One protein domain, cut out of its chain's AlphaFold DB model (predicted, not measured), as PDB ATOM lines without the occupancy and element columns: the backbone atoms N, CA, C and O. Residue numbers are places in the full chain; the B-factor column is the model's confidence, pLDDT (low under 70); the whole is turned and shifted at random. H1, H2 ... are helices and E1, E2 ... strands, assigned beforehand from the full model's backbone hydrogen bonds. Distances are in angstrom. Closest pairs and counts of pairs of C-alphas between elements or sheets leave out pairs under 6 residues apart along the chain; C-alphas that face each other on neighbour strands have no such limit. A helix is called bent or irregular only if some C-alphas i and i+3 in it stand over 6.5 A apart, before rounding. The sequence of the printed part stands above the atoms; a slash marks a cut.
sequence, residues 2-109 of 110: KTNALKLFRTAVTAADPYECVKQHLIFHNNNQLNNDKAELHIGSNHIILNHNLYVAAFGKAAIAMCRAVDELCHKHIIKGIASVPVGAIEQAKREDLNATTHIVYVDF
ATOM      1  N   LYS A   2     -49.290 -21.616  56.743       85.44
ATOM      2  CA  LYS A   2     -49.855 -22.383  55.603       85.44
ATOM      3  C   LYS A   2     -49.359 -21.929  54.216       85.44
ATOM      4  O   LYS A   2     -48.989 -22.766  53.404       85.44
ATOM      5  N   THR A   3     -49.273 -20.620  53.971       92.56
ATOM      6  CA  THR A   3     -48.806 -20.066  52.684       92.56
ATOM      7  C   THR A   3     -47.349 -20.421  52.375       92.56
ATOM      8  O   THR A   3     -47.030 -20.758  51.240       92.56
ATOM      9  N   ASN A   4     -46.474 -20.414  53.387       94.12
ATOM     10  CA  ASN A   4     -45.060 -20.760  53.213       94.12
ATOM     11  C   ASN A   4     -44.886 -22.255  52.931       94.12
ATOM     12  O   ASN A   4     -44.113 -22.612  52.050       94.12
ATOM     13  N   ALA A   5     -45.645 -23.112  53.622       96.25
ATOM     14  CA  ALA A   5     -45.633 -24.552  53.373       96.25
ATOM     15  C   ALA A   5     -46.116 -24.885  51.952       96.25
ATOM     16  O   ALA A   5     -45.470 -25.654  51.247       96.25
ATOM     17  N   LEU A   6     -47.203 -24.250  51.496       96.62
ATOM     18  CA  LEU A   6     -47.701 -24.436  50.133       96.62
ATOM     19  C   LEU A   6     -46.701 -23.933  49.085       96.62
ATOM     20  O   LEU A   6     -46.504 -24.590  48.065       96.62
ATOM     21  N   LYS A   7     -46.058 -22.784  49.334       97.19
ATOM     22  CA  LYS A   7     -45.014 -22.252  48.451       97.19
ATOM     23  C   LYS A   7     -43.838 -23.221  48.354       97.19
ATOM     24  O   LYS A   7     -43.444 -23.551  47.246       97.19
ATOM     25  N   LEU A   8     -43.339 -23.718  49.487       96.38
ATOM     26  CA  LEU A   8     -42.232 -24.674  49.525       96.38
ATOM     27  C   LEU A   8     -42.573 -25.959  48.763       96.38
ATOM     28  O   LEU A   8     -41.779 -26.407  47.943       96.38
ATOM     29  N   PHE A   9     -43.768 -26.512  48.985       97.00
ATOM     30  CA  PHE A   9     -44.225 -27.707  48.279       97.00
ATOM     31  C   PHE A   9     -44.289 -27.486  46.765       97.00
ATOM     32  O   PHE A   9     -43.761 -28.288  46.005       97.00
ATOM     33  N   ARG A  10     -44.880 -26.371  46.316       96.50
ATOM     34  CA  ARG A  10     -44.936 -26.034  44.885       96.50
ATOM     35  C   ARG A  10     -43.548 -25.859  44.289       96.50
ATOM     36  O   ARG A  10     -43.293 -26.405  43.229       96.50
ATOM     37  N   THR A  11     -42.646 -25.162  44.980       95.56
ATOM     38  CA  THR A  11     -41.256 -25.017  44.535       95.56
ATOM     39  C   THR A  11     -40.563 -26.373  44.417       95.56
ATOM     40  O   THR A  11     -39.859 -26.590  43.440       95.56
ATOM     41  N   ALA A  12     -40.792 -27.298  45.353       96.38
ATOM     42  CA  ALA A  12     -40.242 -28.649  45.273       96.38
ATOM     43  C   ALA A  12     -40.800 -29.435  44.075       96.38
ATOM     44  O   ALA A  12     -40.038 -30.087  43.370       96.38
ATOM     45  N   VAL A  13     -42.107 -29.333  43.809       96.56
ATOM     46  CA  VAL A  13     -42.734 -29.951  42.628       96.56
ATOM     47  C   VAL A  13     -42.168 -29.362  41.337       96.56
ATOM     48  O   VAL A  13     -41.779 -30.119  40.460       96.56
ATOM     49  N   THR A  14     -42.055 -28.035  41.235       95.38
ATOM     50  CA  THR A  14     -41.459 -27.362  40.070       95.38
ATOM     51  C   THR A  14     -39.994 -27.747  39.878       95.38
ATOM     52  O   THR A  14     -39.569 -27.969  38.755       95.38
ATOM     53  N   ALA A  15     -39.216 -27.875  40.955       93.94
ATOM     54  CA  ALA A  15     -37.817 -28.292  40.863       93.94
ATOM     55  C   ALA A  15     -37.657 -29.734  40.352       93.94
ATOM     56  O   ALA A  15     -36.625 -30.059  39.777       93.94
ATOM     57  N   ALA A  16     -38.665 -30.587  40.552       94.56
ATOM     58  CA  ALA A  16     -38.695 -31.961  40.053       94.56
ATOM     59  C   ALA A  16     -39.475 -32.112  38.733       94.56
ATOM     60  O   ALA A  16     -39.617 -33.230  38.234       94.56
ATOM     61  N   ASP A  17     -40.000 -31.016  38.177       96.00
ATOM     62  CA  ASP A  17     -40.693 -31.046  36.897       96.00
ATOM     63  C   ASP A  17     -39.688 -31.373  35.773       96.00
ATOM     64  O   ASP A  17     -38.646 -30.720  35.678       96.00
ATOM     65  N   PRO A  18     -39.953 -32.377  34.913       95.69
ATOM     66  CA  PRO A  18     -38.992 -32.805  33.900       95.69
ATOM     67  C   PRO A  18     -38.624 -31.726  32.878       95.69
ATOM     68  O   PRO A  18     -37.491 -31.701  32.401       95.69
ATOM     69  N   TYR A  19     -39.562 -30.844  32.530       94.88
ATOM     70  CA  TYR A  19     -39.312 -29.761  31.586       94.88
ATOM     71  C   TYR A  19     -38.424 -28.685  32.228       94.88
ATOM     72  O   TYR A  19     -37.417 -28.284  31.638       94.88
ATOM     73  N   GLU A  20     -38.727 -28.288  33.466       95.75
ATOM     74  CA  GLU A  20     -37.905 -27.338  34.228       95.75
ATOM     75  C   GLU A  20     -36.510 -27.892  34.536       95.75
ATOM     76  O   GLU A  20     -35.516 -27.182  34.381       95.75
ATOM     77  N   CYS A  21     -36.401 -29.175  34.894       95.00
ATOM     78  CA  CYS A  21     -35.119 -29.841  35.120       95.00
ATOM     79  C   CYS A  21     -34.193 -29.723  33.906       95.00
ATOM     80  O   CYS A  21     -33.018 -29.392  34.065       95.00
ATOM     81  N   VAL A  22     -34.713 -29.958  32.697       95.00
ATOM     82  CA  VAL A  22     -33.932 -29.818  31.461       95.00
ATOM     83  C   VAL A  22     -33.499 -28.368  31.263       95.00
ATOM     84  O   VAL A  22     -32.317 -28.126  31.034       95.00
ATOM     85  N   LYS A  23     -34.410 -27.399  31.418       93.56
ATOM     86  CA  LYS A  23     -34.082 -25.970  31.274       93.56
ATOM     87  C   LYS A  23     -33.048 -25.467  32.274       93.56
ATOM     88  O   LYS A  23     -32.280 -24.567  31.950       93.56
ATOM     89  N   GLN A  24     -33.014 -26.036  33.472       92.69
ATOM     90  CA  GLN A  24     -32.055 -25.652  34.506       92.69
ATOM     91  C   GLN A  24     -30.666 -26.269  34.300       92.69
ATOM     92  O   GLN A  24     -29.674 -25.663  34.697       92.69
ATOM     93  N   HIS A  25     -30.584 -27.458  33.697       93.38
ATOM     94  CA  HIS A  25     -29.319 -28.191  33.551       93.38
ATOM     95  C   HIS A  25     -28.677 -28.061  32.167       93.38
ATOM     96  O   HIS A  25     -27.476 -28.301  32.038       93.38
ATOM     97  N   LEU A  26     -29.451 -27.697  31.144       93.62
ATOM     98  CA  LEU A  26     -28.952 -27.402  29.805       93.62
ATOM     99  C   LEU A  26     -28.817 -25.891  29.637       93.62
ATOM    100  O   LEU A  26     -29.801 -25.191  29.403       93.62
ATOM    101  N   ILE A  27     -27.588 -25.389  29.740       92.81
ATOM    102  CA  ILE A  27     -27.312 -23.960  29.583       92.81
ATOM    103  C   ILE A  27     -26.883 -23.714  28.140       92.81
ATOM    104  O   ILE A  27     -25.862 -24.227  27.682       92.81
ATOM    105  N   PHE A  28     -27.686 -22.937  27.419       90.31
ATOM    106  CA  PHE A  28     -27.490 -22.656  26.004       90.31
ATOM    107  C   PHE A  28     -27.020 -21.212  25.794       90.31
ATOM    108  O   PHE A  28     -27.711 -20.260  26.160       90.31
ATOM    109  N   HIS A  29     -25.850 -21.051  25.178       88.00
ATOM    110  CA  HIS A  29     -25.275 -19.757  24.829       88.00
ATOM    111  C   HIS A  29     -25.273 -19.569  23.311       88.00
ATOM    112  O   HIS A  29     -24.507 -20.203  22.584       88.00
ATOM    113  N   ASN A  30     -26.111 -18.648  22.835       80.25
ATOM    114  CA  ASN A  30     -26.042 -18.161  21.460       80.25
ATOM    115  C   ASN A  30     -24.862 -17.196  21.325       80.25
ATOM    116  O   ASN A  30     -24.918 -16.065  21.816       80.25
ATOM    117  N   ASN A  31     -23.808 -17.615  20.626       69.56
ATOM    118  CA  ASN A  31     -22.678 -16.747  20.311       69.56
ATOM    119  C   ASN A  31     -23.011 -15.851  19.111       69.56
ATOM    120  O   ASN A  31     -22.462 -16.005  18.027       69.56
ATOM    121  N   ASN A  32     -23.865 -14.846  19.326       60.06
ATOM    122  CA  ASN A  32     -24.214 -13.840  18.309       60.06
ATOM    123  C   ASN A  32     -23.019 -12.962  17.865       60.06
ATOM    124  O   ASN A  32     -23.167 -12.129  16.976       60.06
ATOM    125  N   GLN A  33     -21.849 -13.095  18.506       57.72
ATOM    126  CA  GLN A  33     -20.629 -12.345  18.180       57.72
ATOM    127  C   GLN A  33     -19.759 -13.014  17.109       57.72
ATOM    128  O   GLN A  33     -18.920 -12.347  16.504       57.72
ATOM    129  N   LEU A  34     -19.945 -14.309  16.850       50.38
ATOM    130  CA  LEU A  34     -19.350 -14.970  15.697       50.38
ATOM    131  C   LEU A  34     -20.451 -15.094  14.650       50.38
ATOM    132  O   LEU A  34     -21.492 -15.666  14.935       50.38
ATOM    133  N   ASN A  35     -20.225 -14.595  13.434       54.09
ATOM    134  CA  ASN A  35     -21.126 -14.721  12.272       54.09
ATOM    135  C   ASN A  35     -21.313 -16.179  11.785       54.09
ATOM    136  O   ASN A  35     -21.516 -16.433  10.602       54.09
ATOM    137  N   ASN A  36     -21.185 -17.144  12.686       62.38
ATOM    138  CA  ASN A  36     -21.347 -18.558  12.455       62.38
ATOM    139  C   ASN A  36     -22.561 -18.955  13.292       62.38
ATOM    140  O   ASN A  36     -22.566 -18.647  14.480       62.38
ATOM    141  N   ASP A  37     -23.549 -19.637  12.713       77.50
ATOM    142  CA  ASP A  37     -24.736 -20.186  13.396       77.50
ATOM    143  C   ASP A  37     -24.374 -21.296  14.412       77.50
ATOM    144  O   ASP A  37     -24.960 -22.375  14.433       77.50
ATOM    145  N   LYS A  38     -23.346 -21.068  15.229       84.19
ATOM    146  CA  LYS A  38     -22.830 -21.960  16.250       84.19
ATOM    147  C   LYS A  38     -23.286 -21.459  17.607       84.19
ATOM    148  O   LYS A  38     -23.183 -20.272  17.916       84.19
ATOM    149  N   ALA A  39     -23.725 -22.388  18.433       90.06
ATOM    150  CA  ALA A  39     -24.050 -22.136  19.823       90.06
ATOM    151  C   ALA A  39     -23.233 -23.056  20.722       90.06
ATOM    152  O   ALA A  39     -22.610 -24.016  20.266       90.06
ATOM    153  N   GLU A  40     -23.227 -22.761  22.010       92.31
ATOM    154  CA  GLU A  40     -22.570 -23.584  23.014       92.31
ATOM    155  C   GLU A  40     -23.616 -24.155  23.961       92.31
ATOM    156  O   GLU A  40     -24.444 -23.421  24.499       92.31
ATOM    157  N   LEU A  41     -23.566 -25.465  24.173       93.56
ATOM    158  CA  LEU A  41     -24.391 -26.169  25.140       93.56
ATOM    159  C   LEU A  41     -23.510 -26.647  26.287       93.56
ATOM    160  O   LEU A  41     -22.578 -27.428  26.084       93.56
ATOM    161  N   HIS A  42     -23.812 -26.183  27.492       94.00
ATOM    162  CA  HIS A  42     -23.107 -26.571  28.704       94.00
ATOM    163  C   HIS A  42     -23.992 -27.531  29.499       94.00
ATOM    164  O   HIS A  42     -25.173 -27.261  29.727       94.00
ATOM    165  N   ILE A  43     -23.411 -28.660  29.907       92.88
ATOM    166  CA  ILE A  43     -24.077 -29.721  30.668       92.88
ATOM    167  C   ILE A  43     -23.173 -30.086  31.844       92.88
ATOM    168  O   ILE A  43     -22.212 -30.848  31.699       92.88
ATOM    169  N   GLY A  44     -23.453 -29.513  33.013       89.25
ATOM    170  CA  GLY A  44     -22.543 -29.604  34.155       89.25
ATOM    171  C   GLY A  44     -21.172 -29.019  33.803       89.25
ATOM    172  O   GLY A  44     -21.068 -27.842  33.477       89.25
ATOM    173  N   SER A  45     -20.121 -29.840  33.851       91.31
ATOM    174  CA  SER A  45     -18.759 -29.442  33.465       91.31
ATOM    175  C   SER A  45     -18.448 -29.626  31.977       91.31
ATOM    176  O   SER A  45     -17.358 -29.266  31.539       91.31
ATOM    177  N   ASN A  46     -19.352 -30.242  31.212       92.56
ATOM    178  CA  ASN A  46     -19.128 -30.520  29.799       92.56
ATOM    179  C   ASN A  46     -19.588 -29.350  28.939       92.56
ATOM    180  O   ASN A  46     -20.631 -28.750  29.190       92.56
ATOM    181  N   HIS A  47     -18.829 -29.093  27.880       91.69
ATOM    182  CA  HIS A  47     -19.094 -28.043  26.909       91.69
ATOM    183  C   HIS A  47     -19.128 -28.633  25.505       91.69
ATOM    184  O   HIS A  47     -18.211 -29.357  25.114       91.69
ATOM    185  N   ILE A  48     -20.202 -28.365  24.769       92.62
ATOM    186  CA  ILE A  48     -20.432 -28.917  23.436       92.62
ATOM    187  C   ILE A  48     -20.757 -27.774  22.480       92.62
ATOM    188  O   ILE A  48     -21.690 -27.005  22.707       92.62
ATOM    189  N   ILE A  49     -20.024 -27.696  21.368       93.00
ATOM    190  CA  ILE A  49     -20.358 -26.778  20.276       93.00
ATOM    191  C   ILE A  49     -21.505 -27.366  19.457       93.00
ATOM    192  O   ILE A  49     -21.375 -28.424  18.830       93.00
ATOM    193  N   LEU A  50     -22.614 -26.641  19.426       92.62
ATOM    194  CA  LEU A  50     -23.762 -26.918  18.587       92.62
ATOM    195  C   LEU A  50     -23.611 -26.207  17.243       92.62
ATOM    196  O   LEU A  50     -23.376 -25.005  17.175       92.62
ATOM    197  N   ASN A  51     -23.740 -26.970  16.164       92.88
ATOM    198  CA  ASN A  51     -23.628 -26.516  14.782       92.88
ATOM    199  C   ASN A  51     -24.460 -27.430  13.875       92.88
ATOM    200  O   ASN A  51     -23.917 -28.108  13.006       92.88
ATOM    201  N   HIS A  52     -25.766 -27.515  14.152       92.56
ATOM    202  CA  HIS A  52     -26.676 -28.404  13.423       92.56
ATOM    203  C   HIS A  52     -26.188 -29.860  13.439       92.56
ATOM    204  O   HIS A  52     -26.022 -30.502  12.408       92.56
ATOM    205  N   ASN A  53     -25.874 -30.340  14.642       93.88
ATOM    206  CA  ASN A  53     -25.228 -31.622  14.921       93.88
ATOM    207  C   ASN A  53     -25.837 -32.344  16.140       93.88
ATOM    208  O   ASN A  53     -25.226 -33.275  16.661       93.88
ATOM    209  N   LEU A  54     -27.016 -31.923  16.615       94.00
ATOM    210  CA  LEU A  54     -27.668 -32.500  17.789       94.00
ATOM    211  C   LEU A  54     -28.680 -33.575  17.379       94.00
ATOM    212  O   LEU A  54     -29.586 -33.326  16.587       94.00
ATOM    213  N   TYR A  55     -28.556 -34.763  17.963       96.44
ATOM    214  CA  TYR A  55     -29.557 -35.824  17.868       96.44
ATOM    215  C   TYR A  55     -30.208 -36.031  19.231       96.44
ATOM    216  O   TYR A  55     -29.519 -36.008  20.250       96.44
ATOM    217  N   VAL A  56     -31.522 -36.254  19.250       95.88
ATOM    218  CA  VAL A  56     -32.273 -36.451  20.498       95.88
ATOM    219  C   VAL A  56     -32.816 -37.873  20.570       95.88
ATOM    220  O   VAL A  56     -33.516 -38.327  19.672       95.88
ATOM    221  N   ALA A  57     -32.520 -38.574  21.657       96.56
ATOM    222  CA  ALA A  57     -33.136 -39.852  21.982       96.56
ATOM    223  C   ALA A  57     -33.686 -39.774  23.407       96.56
ATOM    224  O   ALA A  57     -32.947 -39.443  24.333       96.56
ATOM    225  N   ALA A  58     -34.974 -40.054  23.581       95.75
ATOM    226  CA  ALA A  58     -35.629 -39.991  24.881       95.75
ATOM    227  C   ALA A  58     -36.554 -41.188  25.099       95.75
ATOM    228  O   ALA A  58     -37.118 -41.744  24.160       95.75
ATOM    229  N   PHE A  59     -36.709 -41.591  26.356       95.19
ATOM    230  CA  PHE A  59     -37.485 -42.771  26.721       95.19
ATOM    231  C   PHE A  59     -38.221 -42.528  28.035       95.19
ATOM    232  O   PHE A  59     -37.668 -41.953  28.973       95.19
ATOM    233  N   GLY A  60     -39.459 -43.005  28.113       93.25
ATOM    234  CA  GLY A  60     -40.244 -43.038  29.341       93.25
ATOM    235  C   GLY A  60     -41.328 -41.967  29.433       93.25
ATOM    236  O   GLY A  60     -41.562 -41.176  28.524       93.25
ATOM    237  N   LYS A  61     -42.027 -41.963  30.573       91.12
ATOM    238  CA  LYS A  61     -43.256 -41.174  30.793       91.12
ATOM    239  C   LYS A  61     -43.054 -39.668  30.611       91.12
ATOM    240  O   LYS A  61     -43.928 -38.988  30.093       91.12
ATOM    241  N   ALA A  62     -41.900 -39.165  31.037       93.19
ATOM    242  CA  ALA A  62     -41.559 -37.749  30.988       93.19
ATOM    243  C   ALA A  62     -40.889 -37.320  29.671       93.19
ATOM    244  O   ALA A  62     -40.566 -36.142  29.516       93.19
ATOM    245  N   ALA A  63     -40.664 -38.249  28.731       94.69
ATOM    246  CA  ALA A  63     -39.872 -37.972  27.536       94.69
ATOM    247  C   ALA A  63     -40.468 -36.841  26.686       94.69
ATOM    248  O   ALA A  63     -39.707 -36.020  26.198       94.69
ATOM    249  N   ILE A  64     -41.799 -36.722  26.589       93.69
ATOM    250  CA  ILE A  64     -42.446 -35.607  25.869       93.69
ATOM    251  C   ILE A  64     -42.057 -34.255  26.477       93.69
ATOM    252  O   ILE A  64     -41.569 -33.374  25.774       93.69
ATOM    253  N   ALA A  65     -42.213 -34.102  27.795       93.44
ATOM    254  CA  ALA A  65     -41.890 -32.860  28.493       93.44
ATOM    255  C   ALA A  65     -40.396 -32.509  28.379       93.44
ATOM    256  O   ALA A  65     -40.049 -31.357  28.114       93.44
ATOM    257  N   MET A  66     -39.511 -33.501  28.513       94.88
ATOM    258  CA  MET A  66     -38.067 -33.304  28.362       94.88
ATOM    259  C   MET A  66     -37.682 -32.934  26.924       94.88
ATOM    260  O   MET A  66     -36.933 -31.983  26.716       94.88
ATOM    261  N   CYS A  67     -38.212 -33.648  25.927       95.06
ATOM    262  CA  CYS A  67     -37.964 -33.372  24.512       95.06
ATOM    263  C   CYS A  67     -38.418 -31.971  24.122       95.06
ATOM    264  O   CYS A  67     -37.685 -31.284  23.419       95.06
ATOM    265  N   ARG A  68     -39.570 -31.520  24.624       93.06
ATOM    266  CA  ARG A  68     -40.047 -30.155  24.394       93.06
ATOM    267  C   ARG A  68     -39.073 -29.109  24.936       93.06
ATOM    268  O   ARG A  68     -38.766 -28.151  24.238       93.06
ATOM    269  N   ALA A  69     -38.554 -29.297  26.151       93.50
ATOM    270  CA  ALA A  69     -37.554 -28.386  26.713       93.50
ATOM    271  C   ALA A  69     -36.275 -28.341  25.858       93.50
ATOM    272  O   ALA A  69     -35.741 -27.263  25.611       93.50
ATOM    273  N   VAL A  70     -35.807 -29.496  25.370       94.19
ATOM    274  CA  VAL A  70     -34.644 -29.570  24.469       94.19
ATOM    275  C   VAL A  70     -34.925 -28.879  23.136       94.19
ATOM    276  O   VAL A  70     -34.075 -28.128  22.661       94.19
ATOM    277  N   ASP A  71     -36.095 -29.110  22.540       92.50
ATOM    278  CA  ASP A  71     -36.473 -28.494  21.268       92.50
ATOM    279  C   ASP A  71     -36.559 -26.975  21.390       92.50
ATOM    280  O   ASP A  71     -35.954 -26.281  20.588       92.50
ATOM    281  N   GLU A  72     -37.180 -26.441  22.442       91.56
ATOM    282  CA  GLU A  72     -37.224 -24.991  22.671       91.56
ATOM    283  C   GLU A  72     -35.830 -24.359  22.833       91.56
ATOM    284  O   GLU A  72     -35.593 -23.255  22.344       91.56
ATOM    285  N   LEU A  73     -34.904 -25.042  23.514       90.81
ATOM    286  CA  LEU A  73     -33.552 -24.526  23.758       90.81
ATOM    287  C   LEU A  73     -32.656 -24.626  22.521       90.81
ATOM    288  O   LEU A  73     -31.894 -23.710  22.230       90.81
ATOM    289  N   CYS A  74     -32.715 -25.756  21.818       91.12
ATOM    290  CA  CYS A  74     -31.719 -26.144  20.820       91.12
ATOM    291  C   CYS A  74     -32.298 -26.310  19.408       91.12
ATOM    292  O   CYS A  74     -31.593 -26.841  18.550       91.12
ATOM    293  N   HIS A  75     -33.534 -25.862  19.149       91.12
ATOM    294  CA  HIS A  75     -34.321 -26.133  17.936       91.12
ATOM    295  C   HIS A  75     -33.499 -26.165  16.641       91.12
ATOM    296  O   HIS A  75     -33.491 -27.154  15.914       91.12
ATOM    297  N   LYS A  76     -32.743 -25.090  16.374       90.81
ATOM    298  CA  LYS A  76     -31.969 -24.902  15.134       90.81
ATOM    299  C   LYS A  76     -30.850 -25.928  14.939       90.81
ATOM    300  O   LYS A  76     -30.389 -26.141  13.817       90.81
ATOM    301  N   HIS A  77     -30.379 -26.530  16.025       92.69
ATOM    302  CA  HIS A  77     -29.252 -27.448  15.999       92.69
ATOM    303  C   HIS A  77     -29.669 -28.918  16.008       92.69
ATOM    304  O   HIS A  77     -28.806 -29.772  15.791       92.69
ATOM    305  N   ILE A  78     -30.953 -29.216  16.241       94.38
ATOM    306  CA  ILE A  78     -31.481 -30.579  16.211       94.38
ATOM    307  C   ILE A  78     -31.588 -31.036  14.757       94.38
ATOM    308  O   ILE A  78     -32.312 -30.452  13.958       94.38
ATOM    309  N   ILE A  79     -30.878 -32.112  14.424       95.94
ATOM    310  CA  ILE A  79     -30.996 -32.785  13.132       95.94
ATOM    311  C   ILE A  79     -32.274 -33.623  13.126       95.94
ATOM    312  O   ILE A  79     -33.131 -33.467  12.259       95.94
ATOM    313  N   LYS A  80     -32.376 -34.552  14.084       96.12
ATOM    314  CA  LYS A  80     -33.479 -35.507  14.241       96.12
ATOM    315  C   LYS A  80     -33.556 -35.982  15.685       96.12
ATOM    316  O   LYS A  80     -32.547 -36.016  16.391       96.12
ATOM    317  N   GLY A  81     -34.723 -36.457  16.085       95.62
ATOM    318  CA  GLY A  81     -34.872 -37.188  17.325       95.62
ATOM    319  C   GLY A  81     -35.974 -38.228  17.312       95.62
ATOM    320  O   GLY A  81     -36.843 -38.244  16.442       95.62
ATOM    321  N   ILE A  82     -35.913 -39.101  18.308       95.75
ATOM    322  CA  ILE A  82     -36.913 -40.120  18.587       95.75
ATOM    323  C   ILE A  82     -37.204 -40.151  20.085       95.75
ATOM    324  O   ILE A  82     -36.291 -40.071  20.909       95.75
ATOM    325  N   ALA A  83     -38.476 -40.276  20.437       95.19
ATOM    326  CA  ALA A  83     -38.918 -40.392  21.814       95.19
ATOM    327  C   ALA A  83     -39.881 -41.570  21.964       95.19
ATOM    328  O   ALA A  83     -40.936 -41.600  21.336       95.19
ATOM    329  N   SER A  84     -39.517 -42.534  22.806       95.75
ATOM    330  CA  SER A  84     -40.364 -43.677  23.136       95.75
ATOM    331  C   SER A  84     -41.168 -43.375  24.396       95.75
ATOM    332  O   SER A  84     -40.599 -43.153  25.470       95.75
ATOM    333  N   VAL A  85     -42.492 -43.338  24.268       95.00
ATOM    334  CA  VAL A  85     -43.417 -42.914  25.328       95.00
ATOM    335  C   VAL A  85     -44.488 -43.979  25.576       95.00
ATOM    336  O   VAL A  85     -44.776 -44.764  24.678       95.00
ATOM    337  N   PRO A  86     -45.058 -44.072  26.790       95.12
ATOM    338  CA  PRO A  86     -46.097 -45.061  27.058       95.12
ATOM    339  C   PRO A  86     -47.328 -44.813  26.187       95.12
ATOM    340  O   PRO A  86     -47.674 -43.653  25.946       95.12
ATOM    341  N   VAL A  87     -48.030 -45.887  25.815       95.50
ATOM    342  CA  VAL A  87     -49.296 -45.800  25.070       95.50
ATOM    343  C   VAL A  87     -50.232 -44.751  25.678       95.50
ATOM    344  O   VAL A  87     -50.505 -44.749  26.881       95.50
ATOM    345  N   GLY A  88     -50.740 -43.860  24.825       92.38
ATOM    346  CA  GLY A  88     -51.682 -42.803  25.203       92.38
ATOM    347  C   GLY A  88     -51.029 -41.497  25.665       92.38
ATOM    348  O   GLY A  88     -51.722 -40.479  25.723       92.38
ATOM    349  N   ALA A  89     -49.714 -41.473  25.914       92.12
ATOM    350  CA  ALA A  89     -49.001 -40.247  26.277       92.12
ATOM    351  C   ALA A  89     -49.020 -39.209  25.143       92.12
ATOM    352  O   ALA A  89     -49.195 -38.020  25.402       92.12
ATOM    353  N   ILE A  90     -48.902 -39.649  23.882       91.38
ATOM    354  CA  ILE A  90     -48.958 -38.756  22.713       91.38
ATOM    355  C   ILE A  90     -50.326 -38.071  22.626       91.38
ATOM    356  O   ILE A  90     -50.399 -36.856  22.449       91.38
ATOM    357  N   GLU A  91     -51.412 -38.833  22.776       91.12
ATOM    358  CA  GLU A  91     -52.782 -38.313  22.723       91.12
ATOM    359  C   GLU A  91     -53.089 -37.376  23.892       91.12
ATOM    360  O   GLU A  91     -53.727 -36.339  23.701       91.12
ATOM    361  N   GLN A  92     -52.598 -37.694  25.091       89.69
ATOM    362  CA  GLN A  92     -52.685 -36.787  26.231       89.69
ATOM    363  C   GLN A  92     -51.969 -35.463  25.932       89.69
ATOM    364  O   GLN A  92     -52.560 -34.398  26.094       89.69
ATOM    365  N   ALA A  93     -50.743 -35.524  25.410       87.94
ATOM    366  CA  ALA A  93     -49.981 -34.333  25.060       87.94
ATOM    367  C   ALA A  93     -50.644 -33.498  23.946       87.94
ATOM    368  O   ALA A  93     -50.537 -32.275  23.969       87.94
ATOM    369  N   LYS A  94     -51.385 -34.119  23.008       87.25
ATOM    370  CA  LYS A  94     -52.199 -33.386  22.013       87.25
ATOM    371  C   LYS A  94     -53.310 -32.587  22.685       87.25
ATOM    372  O   LYS A  94     -53.528 -31.445  22.317       87.25
ATOM    373  N   ARG A  95     -54.013 -33.182  23.654       88.06
ATOM    374  CA  ARG A  95     -55.113 -32.512  24.376       88.06
ATOM    375  C   ARG A  95     -54.634 -31.328  25.209       88.06
ATOM    376  O   ARG A  95     -55.408 -30.415  25.463       88.06
ATOM    377  N   GLU A  96     -53.386 -31.384  25.653       83.94
ATOM    378  CA  GLU A  96     -52.728 -30.346  26.443       83.94
ATOM    379  C   GLU A  96     -51.963 -29.331  25.559       83.94
ATOM    380  O   GLU A  96     -51.263 -28.476  26.094       83.94
ATOM    381  N   ASP A  97     -52.081 -29.416  24.223       79.62
ATOM    382  CA  ASP A  97     -51.380 -28.578  23.232       79.62
ATOM    383  C   ASP A  97     -49.840 -28.573  23.378       79.62
ATOM    384  O   ASP A  97     -49.152 -27.607  23.049       79.62
ATOM    385  N   LEU A  98     -49.255 -29.683  23.844       71.38
ATOM    386  CA  LEU A  98     -47.814 -29.794  24.118       71.38
ATOM    387  C   LEU A  98     -46.989 -30.318  22.924       71.38
ATOM    388  O   LEU A  98     -45.781 -30.500  23.060       71.38
ATOM    389  N   ASN A  99     -47.609 -30.575  21.766       61.97
ATOM    390  CA  ASN A  99     -47.062 -31.447  20.710       61.97
ATOM    391  C   ASN A  99     -46.372 -30.766  19.514       61.97
ATOM    392  O   ASN A  99     -46.258 -31.364  18.444       61.97
ATOM    393  N   ALA A 100     -45.865 -29.547  19.659       57.47
ATOM    394  CA  ALA A 100     -45.127 -28.897  18.577       57.47
ATOM    395  C   ALA A 100     -43.610 -29.111  18.726       57.47
ATOM    396  O   ALA A 100     -42.899 -28.228  19.188       57.47
ATOM    397  N   THR A 101     -43.109 -30.282  18.317       66.19
ATOM    398  CA  THR A 101     -41.672 -30.490  18.076       66.19
ATOM    399  C   THR A 101     -41.469 -31.072  16.684       66.19
ATOM    400  O   THR A 101     -41.832 -32.215  16.423       66.19
ATOM    401  N   THR A 102     -40.889 -30.293  15.771       72.06
ATOM    402  CA  THR A 102     -40.814 -30.647  14.341       72.06
ATOM    403  C   THR A 102     -39.769 -31.721  14.035       72.06
ATOM    404  O   THR A 102     -39.898 -32.446  13.052       72.06
ATOM    405  N   HIS A 103     -38.729 -31.827  14.865       86.19
ATOM    406  CA  HIS A 103     -37.562 -32.671  14.590       86.19
ATOM    407  C   HIS A 103     -37.563 -33.998  15.357       86.19
ATOM    408  O   HIS A 103     -36.738 -34.863  15.062       86.19
ATOM    409  N   ILE A 104     -38.458 -34.172  16.336       90.19
ATOM    410  CA  ILE A 104     -38.499 -35.343  17.219       90.19
ATOM    411  C   ILE A 104     -39.776 -36.132  16.949       90.19
ATOM    412  O   ILE A 104     -40.881 -35.618  17.097       90.19
ATOM    413  N   VAL A 105     -39.617 -37.397  16.568       92.62
ATOM    414  CA  VAL A 105     -40.730 -38.320  16.344       92.62
ATOM    415  C   VAL A 105     -41.066 -39.037  17.647       92.62
ATOM    416  O   VAL A 105     -40.206 -39.688  18.242       92.62
ATOM    417  N   TYR A 106     -42.324 -38.955  18.071       91.38
ATOM    418  CA  TYR A 106     -42.833 -39.687  19.228       91.38
ATOM    419  C   TYR A 106     -43.416 -41.032  18.795       91.38
ATOM    420  O   TYR A 106     -44.174 -41.100  17.827       91.38
ATOM    421  N   VAL A 107     -43.058 -42.096  19.511       92.50
ATOM    422  CA  VAL A 107     -43.497 -43.468  19.237       92.50
ATOM    423  C   VAL A 107     -44.006 -44.091  20.530       92.50
ATOM    424  O   VAL A 107     -43.306 -44.077  21.546       92.50
ATOM    425  N   ASP A 108     -45.210 -44.653  20.485       92.12
ATOM    426  CA  ASP A 108     -45.760 -45.412  21.603       92.12
ATOM    427  C   ASP A 108     -45.006 -46.744  21.774       92.12
ATOM    428  O   ASP A 108     -44.722 -47.437  20.793       92.12
ATOM    429  N   PHE A 109     -44.700 -47.121  23.016       87.44
ATOM    430  CA  PHE A 109     -44.243 -48.470  23.363       87.44
ATOM    431  C   PHE A 109     -45.317 -49.228  24.144       87.44
ATOM    432  O   PHE A 109     -45.997 -48.642  24.991       87.44
TER     433      PHE A 109
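Overview. This is residues 2 to 109 of the 110 residues of the protein "Hypothetical protein" of Rotaria magnacalcarata (UniProt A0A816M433). One helix, H3, lies between two small sheets of three strands, the antiparallel E1 E2 E3 and the parallel E4 E5 E6, while H2 packs on H3 and the free residues 2 to 14 of H1 stick out as an arm. H4 sits by the edge strand E6. The printed part has 108 residues with four named helices and six named strands, in the order H1 H2 E1 E2 E3 E4 H3 E5 H4 E6, and its class is mixed, helices and strands. It is only just loose, close to compact, with a radius of gyration of the C-alphas of 15.9 A and spans of 51 by 37 by 23 A.

Along the chain. Find C-alpha 2 at (-49.855, -22.383, 55.603); from there H1 runs 19.9 A to residue 15. Next come H2, residues 18 to 25, and the strands E1, residues 26 to 30, E2, residues 39 to 43, and E3, residues 46 to 50. E4, residues 54 to 59, spans 16.8 A. At C-alpha 63, (-39.872, -37.972, 27.536), H3 begins and runs 18.9 A to residue 77; it is irregular, with C-alphas 73 and 76 8.8 A apart. E5, residues 78 to 86, spans 23.3 A. H4, residues 89 to 95, comes before E6, residues 104 to 109, which ends at C-alpha 109, (-44.243, -48.470, 23.363).

Arrangement. Start at H1, which is close to H2 but not clearly touching it, the closest C-alphas being those of Ala 15 and Cys 21, 6.5 A apart. H2 touches H3 at Tyr 19 and Met 66, whose C-alphas are 4.9 A apart, at a steep tilt of 43 degrees, the same way. E1 E2 E3 is a meander, each strand the antiparallel neighbour of the one before; look for N 29 and O 40 at 2.8 A, and N 41 and O 48 at 2.8 A, within hydrogen-bond range. H3 is on this sheet at a height of 11.3 A, along the strands, and on E4 E5 E6 at 8.4 A, also along the strands; with each sheet it makes two layers, a helix on one face of a sheet. In the parallel sheet, N 82 and O 56 are 2.9 A apart, and N 107 and O 83 2.8 A. E4, H3, E5 and E5, H4, E6 are strand-helix-strand units, parallel neighbour strands joined through a helix, with right-handed crossovers. H4 only grazes this sheet with residues 89 to 90; the closest C-alphas of H4 and E6, those of Ile 90 and Tyr 106, are 7.1 A apart. H1, H2 and H4 have each O i to N i+4 pair within hydrogen-bond range, H3 9 of 11.

Size, cuts and confidence. The C-alphas farthest apart, those of Lys 2 and Asn 35, are 52.6 A apart. The printed part has no cut and no long link. Its mean pLDDT is 89.5; look for values under 70 at residues 31 to 36 and 99 to 101.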